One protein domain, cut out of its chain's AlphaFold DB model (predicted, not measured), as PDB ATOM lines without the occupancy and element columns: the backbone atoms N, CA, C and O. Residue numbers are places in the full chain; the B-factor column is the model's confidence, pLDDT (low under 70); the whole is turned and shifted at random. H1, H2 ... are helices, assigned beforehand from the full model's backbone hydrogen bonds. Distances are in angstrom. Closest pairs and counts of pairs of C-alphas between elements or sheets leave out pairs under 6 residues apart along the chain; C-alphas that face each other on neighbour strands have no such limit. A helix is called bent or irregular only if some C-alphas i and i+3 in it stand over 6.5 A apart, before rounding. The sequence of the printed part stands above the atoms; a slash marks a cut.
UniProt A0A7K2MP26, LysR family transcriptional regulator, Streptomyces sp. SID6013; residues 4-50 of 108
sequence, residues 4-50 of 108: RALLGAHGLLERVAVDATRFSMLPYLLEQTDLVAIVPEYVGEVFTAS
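What this domain is: This is residues 4 to 50 of the 108 residues of the protein "LysR family transcriptional regulator" of Streptomyces sp. SID6013 (UniProt A0A7K2MP26). Look first at H2, the longest helix: it and H3 sit near each other at one end of the model, joined by a looping link, while small H1 lies at the other end beyond the long unnamed stretch 10 to 22. The printed part has 47 residues with three named helices, H1, H2, H3 along the chain, and no named strand; it is all helix by class, with 23 residues in named elements, under half. It is only just loose, close to compact, with a radius of gyration of the C-alphas of 11.5 A, and spans 33 by 22 by 17 A.

Where its parts are: Find C-alpha 23 at (100.281, 191.001, 90.392); from there H2, residues 23 to 31, runs 13.7 A. It is irregular: C-alphas 24 and 27 are 7.1 A apart. H3, residues 41 to 48, runs 10.5 A to C-alpha 48 at (89.917, 186.924, 97.392). H1, residues 4 to 9, covers 8.8 A.

How they stand to each other: H2 and H3 are close but not clearly touching; their closest C-alphas, of Pro 27 and Phe 47, are 6.3 A apart. They run the same way at a steep tilt of 48 degrees. H1 is apart from both. Every O i to N i+4 pair is within hydrogen-bond range in H1 and H3, and 3 of 5 in H2.

The domain as a whole: The farthest C-alphas, of Gly 11 and Ser 50, are 32.6 A apart. The link from H1 to H2 is long. The printed part has no cut, and no printed residue is under 70 in pLDDT.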
ATOM      1  N   ARG A   4     100.034 204.952  89.821       87.81
ATOM      2  CA  ARG A   4     101.040 205.911  90.294       87.81
ATOM      3  C   ARG A   4     100.616 207.367  90.076       87.81
ATOM      4  O   ARG A   4     100.792 208.186  90.970       87.81
ATOM      5  N   ALA A   5     100.056 207.692  88.911       88.25
ATOM      6  CA  ALA A   5      99.574 209.044  88.627       88.25
ATOM      7  C   ALA A   5      98.404 209.424  89.547       88.25
ATOM      8  O   ALA A   5      98.380 210.535  90.070       88.25
ATOM      9  N   LEU A   6      97.501 208.473  89.813       88.06
ATOM     10  CA  LEU A   6      96.412 208.640  90.774       88.06
ATOM     11  C   LEU A   6      96.947 208.956  92.182       88.06
ATOM     12  O   LEU A   6      96.546 209.945  92.789       88.06
ATOM     13  N   LEU A   7      97.907 208.173  92.685       90.31
ATOM     14  CA  LEU A   7      98.535 208.448  93.985       90.31
ATOM     15  C   LEU A   7      99.235 209.816  94.014       90.31
ATOM     16  O   LEU A   7      99.198 210.497  95.037       90.31
ATOM     17  N   GLY A   8      99.834 210.240  92.898       92.88
ATOM     18  CA  GLY A   8     100.411 211.577  92.731       92.88
ATOM     19  C   GLY A   8      99.392 212.697  92.877       92.88
ATOM     20  O   GLY A   8      99.626 213.626  93.648       92.88
ATOM     21  N   ALA A   9      98.244 212.576  92.210       91.38
ATOM     22  CA  ALA A   9      97.162 213.556  92.297       91.38
ATOM     23  C   ALA A   9      96.621 213.729  93.730       91.38
ATOM     24  O   ALA A   9      96.163 214.810  94.087       91.38
ATOM     25  N   HIS A  10      96.733 212.691  94.565       91.19
ATOM     26  CA  HIS A  10      96.318 212.713  95.970       91.19
ATOM     27  C   HIS A  10      97.469 212.937  96.969       91.19
ATOM     28  O   HIS A  10      97.252 212.831  98.175       91.19
ATOM     29  N   GLY A  11      98.692 213.240  96.509       94.50
ATOM     30  CA  GLY A  11      99.839 213.507  97.391       94.50
ATOM     31  C   GLY A  11     100.340 212.284  98.173       94.50
ATOM     32  O   GLY A  11     100.956 212.425  99.225       94.50
ATOM     33  N   LEU A  12     100.070 211.073  97.680       93.00
ATOM     34  CA  LEU A  12     100.369 209.809  98.362       93.00
ATOM     35  C   LEU A  12     101.646 209.118  97.864       93.00
ATOM     36  O   LEU A  12     101.976 208.038  98.348       93.00
ATOM     37  N   LEU A  13     102.383 209.716  96.923       93.75
ATOM     38  CA  LEU A  13     103.579 209.094  96.335       93.75
ATOM     39  C   LEU A  13     104.671 208.772  97.361       93.75
ATOM     40  O   LEU A  13     105.313 207.735  97.246       93.75
ATOM     41  N   GLU A  14     104.842 209.613  98.380       94.38
ATOM     42  CA  GLU A  14     105.820 209.403  99.462       94.38
ATOM     43  C   GLU A  14     105.470 208.198 100.352       94.38
ATOM     44  O   GLU A  14     106.311 207.691 101.086       94.38
ATOM     45  N   ARG A  15     104.223 207.713 100.285       93.44
ATOM     46  CA  ARG A  15     103.738 206.566 101.068       93.44
ATOM     47  C   ARG A  15     103.840 205.243 100.308       93.44
ATOM     48  O   ARG A  15     103.422 204.211 100.829       93.44
ATOM     49  N   VAL A  16     104.365 205.255  99.083       93.69
ATOM     50  CA  VAL A  16     104.556 204.041  98.284       93.69
ATOM     51  C   VAL A  16     105.745 203.260  98.838       93.69
ATOM     52  O   VAL A  16     106.896 203.623  98.615       93.69
ATOM     53  N   ALA A  17     105.459 202.169  99.551       93.38
ATOM     54  CA  ALA A  17     106.486 201.292 100.113       93.38
ATOM     55  C   ALA A  17     107.078 200.320  99.078       93.38
ATOM     56  O   ALA A  17     108.248 199.954  99.168       93.38
ATOM     57  N   VAL A  18     106.272 199.880  98.104       91.38
ATOM     58  CA  VAL A  18     106.652 198.865  97.114       91.38
ATOM     59  C   VAL A  18     106.075 199.228  95.749       91.38
ATOM     60  O   VAL A  18     104.883 199.504  95.633       91.38
ATOM     61  N   ASP A  19     106.915 199.167  94.716       88.56
ATOM     62  CA  ASP A  19     106.486 199.166  93.316       88.56
ATOM     63  C   ASP A  19     106.502 197.719  92.798       88.56
ATOM     64  O   ASP A  19     107.559 197.111  92.605       88.56
ATOM     65  N   ALA A  20     105.318 197.117  92.680       85.81
ATOM     66  CA  ALA A  20     105.178 195.718  92.296       85.81
ATOM     67  C   ALA A  20     105.120 195.577  90.771       85.81
ATOM     68  O   ALA A  20     104.197 196.056  90.118       85.81
ATOM     69  N   THR A  21     106.063 194.827  90.199       84.06
ATOM     70  CA  THR A  21     106.134 194.600  88.744       84.06
ATOM     71  C   THR A  21     105.198 193.497  88.245       84.06
ATOM     72  O   THR A  21     104.985 193.374  87.039       84.06
ATOM     73  N   ARG A  22     104.645 192.670  89.146       89.12
ATOM     74  CA  ARG A  22     103.713 191.580  88.820       89.12
ATOM     75  C   ARG A  22     102.657 191.403  89.904       89.12
ATOM     76  O   ARG A  22     102.985 191.291  91.082       89.12
ATOM     77  N   PHE A  23     101.402 191.252  89.484       92.00
ATOM     78  CA  PHE A  23     100.281 191.001  90.392       92.00
ATOM     79  C   PHE A  23     100.420 189.686  91.172       92.00
ATOM     80  O   PHE A  23     100.019 189.627  92.325       92.00
ATOM     81  N   SER A  24     101.044 188.657  90.591       91.69
ATOM     82  CA  SER A  24     101.138 187.314  91.186       91.69
ATOM     83  C   SER A  24     101.809 187.260  92.563       91.69
ATOM     84  O   SER A  24     101.622 186.286  93.281       91.69
ATOM     85  N   MET A  25     102.615 188.264  92.932       91.94
ATOM     86  CA  MET A  25     103.267 188.318  94.247       91.94
ATOM     87  C   MET A  25     102.399 189.002  95.314       91.94
ATOM     88  O   MET A  25     102.639 188.812  96.503       91.94
ATOM     89  N   LEU A  26     101.435 189.832  94.898       94.44
ATOM     90  CA  LEU A  26     100.702 190.715  95.805       94.44
ATOM     91  C   LEU A  26      99.948 189.970  96.905       94.44
ATOM     92  O   LEU A  26     100.051 190.428  98.037       94.44
ATOM     93  N   PRO A  27      99.242 188.850  96.653       94.19
ATOM     94  CA  PRO A  27      98.500 188.177  97.716       94.19
ATOM     95  C   PRO A  27      99.395 187.798  98.898       94.19
ATOM     96  O   PRO A  27      99.090 188.144 100.032       94.19
ATOM     97  N   TYR A  28     100.560 187.212  98.618       92.88
ATOM     98  CA  TYR A  28     101.529 186.813  99.640       92.88
ATOM     99  C   TYR A  28     102.113 188.005 100.408       92.88
ATOM    100  O   TYR A  28     102.336 187.914 101.611       92.88
ATOM    101  N   LEU A  29     102.355 189.131  99.727       93.75
ATOM    102  CA  LEU A  29     102.830 190.352 100.379       93.75
ATOM    103  C   LEU A  29     101.747 190.952 101.286       93.75
ATOM    104  O   LEU A  29     102.028 191.337 102.419       93.75
ATOM    105  N   LEU A  30     100.514 191.040 100.788       95.06
ATOM    106  CA  LEU A  30      99.389 191.658 101.489       95.06
ATOM    107  C   LEU A  30      98.945 190.837 102.704       95.06
ATOM    108  O   LEU A  30      98.569 191.411 103.715       95.06
ATOM    109  N   GLU A  31      99.021 189.507 102.648       95.06
ATOM    110  CA  GLU A  31      98.680 188.649 103.793       95.06
ATOM    111  C   GLU A  31      99.651 188.789 104.974       95.06
ATOM    112  O   GLU A  31      99.287 188.483 106.110       95.06
ATOM    113  N   GLN A  32     100.888 189.213 104.711       94.00
ATOM    114  CA  GLN A  32     101.957 189.266 105.710       94.00
ATOM    115  C   GLN A  32     102.321 190.688 106.143       94.00
ATOM    116  O   GLN A  32     103.265 190.870 106.913       94.00
ATOM    117  N   THR A  33     101.610 191.700 105.650       95.19
ATOM    118  CA  THR A  33     101.918 193.107 105.916       95.19
ATOM    119  C   THR A  33     100.646 193.924 106.098       95.19
ATOM    120  O   THR A  33      99.568 193.515 105.688       95.19
ATOM    121  N   ASP A  34     100.785 195.129 106.645       94.25
ATOM    122  CA  ASP A  34      99.693 196.111 106.715       94.25
ATOM    123  C   ASP A  34      99.603 196.978 105.443       94.25
ATOM    124  O   ASP A  34      99.096 198.104 105.462       94.25
ATOM    125  N   LEU A  35     100.155 196.493 104.326       94.62
ATOM    126  CA  LEU A  35     100.124 197.203 103.053       94.62
ATOM    127  C   LEU A  35      98.770 197.035 102.360       94.62
ATOM    128  O   LEU A  35      98.034 196.074 102.564       94.62
ATOM    129  N   VAL A  36      98.473 197.978 101.470       93.31
ATOM    130  CA  VAL A  36      97.339 197.909 100.545       93.31
ATOM    131  C   VAL A  36      97.842 198.080  99.118       93.31
ATOM    132  O   VAL A  36      98.845 198.756  98.882       93.31
ATOM    133  N   ALA A  37      97.139 197.482  98.159       93.12
ATOM    134  CA  ALA A  37      97.456 197.598  96.742       93.12
ATOM    135  C   ALA A  37      96.219 198.015  95.943       93.12
ATOM    136  O   ALA A  37      95.100 197.611  96.251       93.12
ATOM    137  N   ILE A  38      96.444 198.801  94.890       91.06
ATOM    138  CA  ILE A  38      95.434 199.118  93.879       91.06
ATOM    139  C   ILE A  38      95.639 198.143  92.722       91.06
ATOM    140  O   ILE A  38      96.720 198.096  92.131       91.06
ATOM    141  N   VAL A  39      94.609 197.362  92.406       90.06
ATOM    142  CA  VAL A  39      94.612 196.361  91.332       90.06
ATOM    143  C   VAL A  39      93.333 196.487  90.500       90.06
ATOM    144  O   VAL A  39      92.339 197.001  91.015       90.06
ATOM    145  N   PRO A  40      93.319 196.022  89.237       88.81
ATOM    146  CA  PRO A  40      92.069 195.821  88.515       88.81
ATOM    147  C   PRO A  40      91.141 194.892  89.298       88.81
ATOM    148  O   PRO A  40      91.603 193.932  89.915       88.81
ATOM    149  N   GLU A  41      89.839 195.151  89.245       86.88
ATOM    150  CA  GLU A  41      88.859 194.443  90.069       86.88
ATOM    151  C   GLU A  41      88.912 192.921  89.896       86.88
ATOM    152  O   GLU A  41      89.088 192.209  90.883       86.88
ATOM    153  N   TYR A  42      88.908 192.434  88.653       85.62
ATOM    154  CA  TYR A  42      89.033 191.006  88.341       85.62
ATOM    155  C   TYR A  42      90.268 190.350  88.988       85.62
ATOM    156  O   TYR A  42      90.219 189.217  89.460       85.62
ATOM    157  N   VAL A  43      91.397 191.068  89.062       90.56
ATOM    158  CA  VAL A  43      92.608 190.560  89.729       90.56
ATOM    159  C   VAL A  43      92.365 190.410  91.231       90.56
ATOM    160  O   VAL A  43      92.757 189.408  91.827       90.56
ATOM    161  N   GLY A  44      91.699 191.390  91.839       92.50
ATOM    162  CA  GLY A  44      91.320 191.325  93.242       92.50
ATOM    163  C   GLY A  44      90.319 190.207  93.541       92.50
ATOM    164  O   GLY A  44      90.507 189.497  94.526       92.50
ATOM    165  N   GLU A  45      89.323 189.986  92.681       91.31
ATOM    166  CA  GLU A  45      88.360 188.882  92.810       91.31
ATOM    167  C   GLU A  45      89.088 187.529  92.848       91.31
ATOM    168  O   GLU A  45      88.907 186.751  93.791       91.31
ATOM    169  N   VAL A  46      90.008 187.296  91.901       91.88
ATOM    170  CA  VAL A  46      90.854 186.088  91.852       91.88
ATOM    171  C   VAL A  46      91.652 185.898  93.147       91.88
ATOM    172  O   VAL A  46      91.788 184.775  93.643       91.88
ATOM    173  N   PHE A  47      92.167 186.981  93.732       93.75
ATOM    174  CA  PHE A  47      92.916 186.905  94.986       93.75
ATOM    175  C   PHE A  47      92.023 186.557  96.172       93.75
ATOM    176  O   PHE A  47      92.368 185.662  96.942       93.75
ATOM    177  N   THR A  48      90.859 187.195  96.291       93.56
ATOM    178  CA  THR A  48      89.917 186.924  97.392       93.56
ATOM    179  C   THR A  48      89.360 185.500  97.374       93.56
ATOM    180  O   THR A  48      88.999 184.974  98.423       93.56
ATOM    181  N   ALA A  49      89.340 184.843  96.210       92.50
ATOM    182  CA  ALA A  49      88.902 183.455  96.089       92.50
ATOM    183  C   ALA A  49      89.856 182.444  96.756       92.50
ATOM    184  O   ALA A  49      89.449 181.321  97.049       92.50
ATOM    185  N   SER A  50      91.127 182.808  96.965       91.25
ATOM    186  CA  SER A  50      92.184 181.860  97.354       91.25
ATOM    187  C   SER A  50      93.115 182.343  98.470       91.25
ATOM    188  O   SER A  50      93.864 181.536  99.014       91.25
TER     189      SER A  50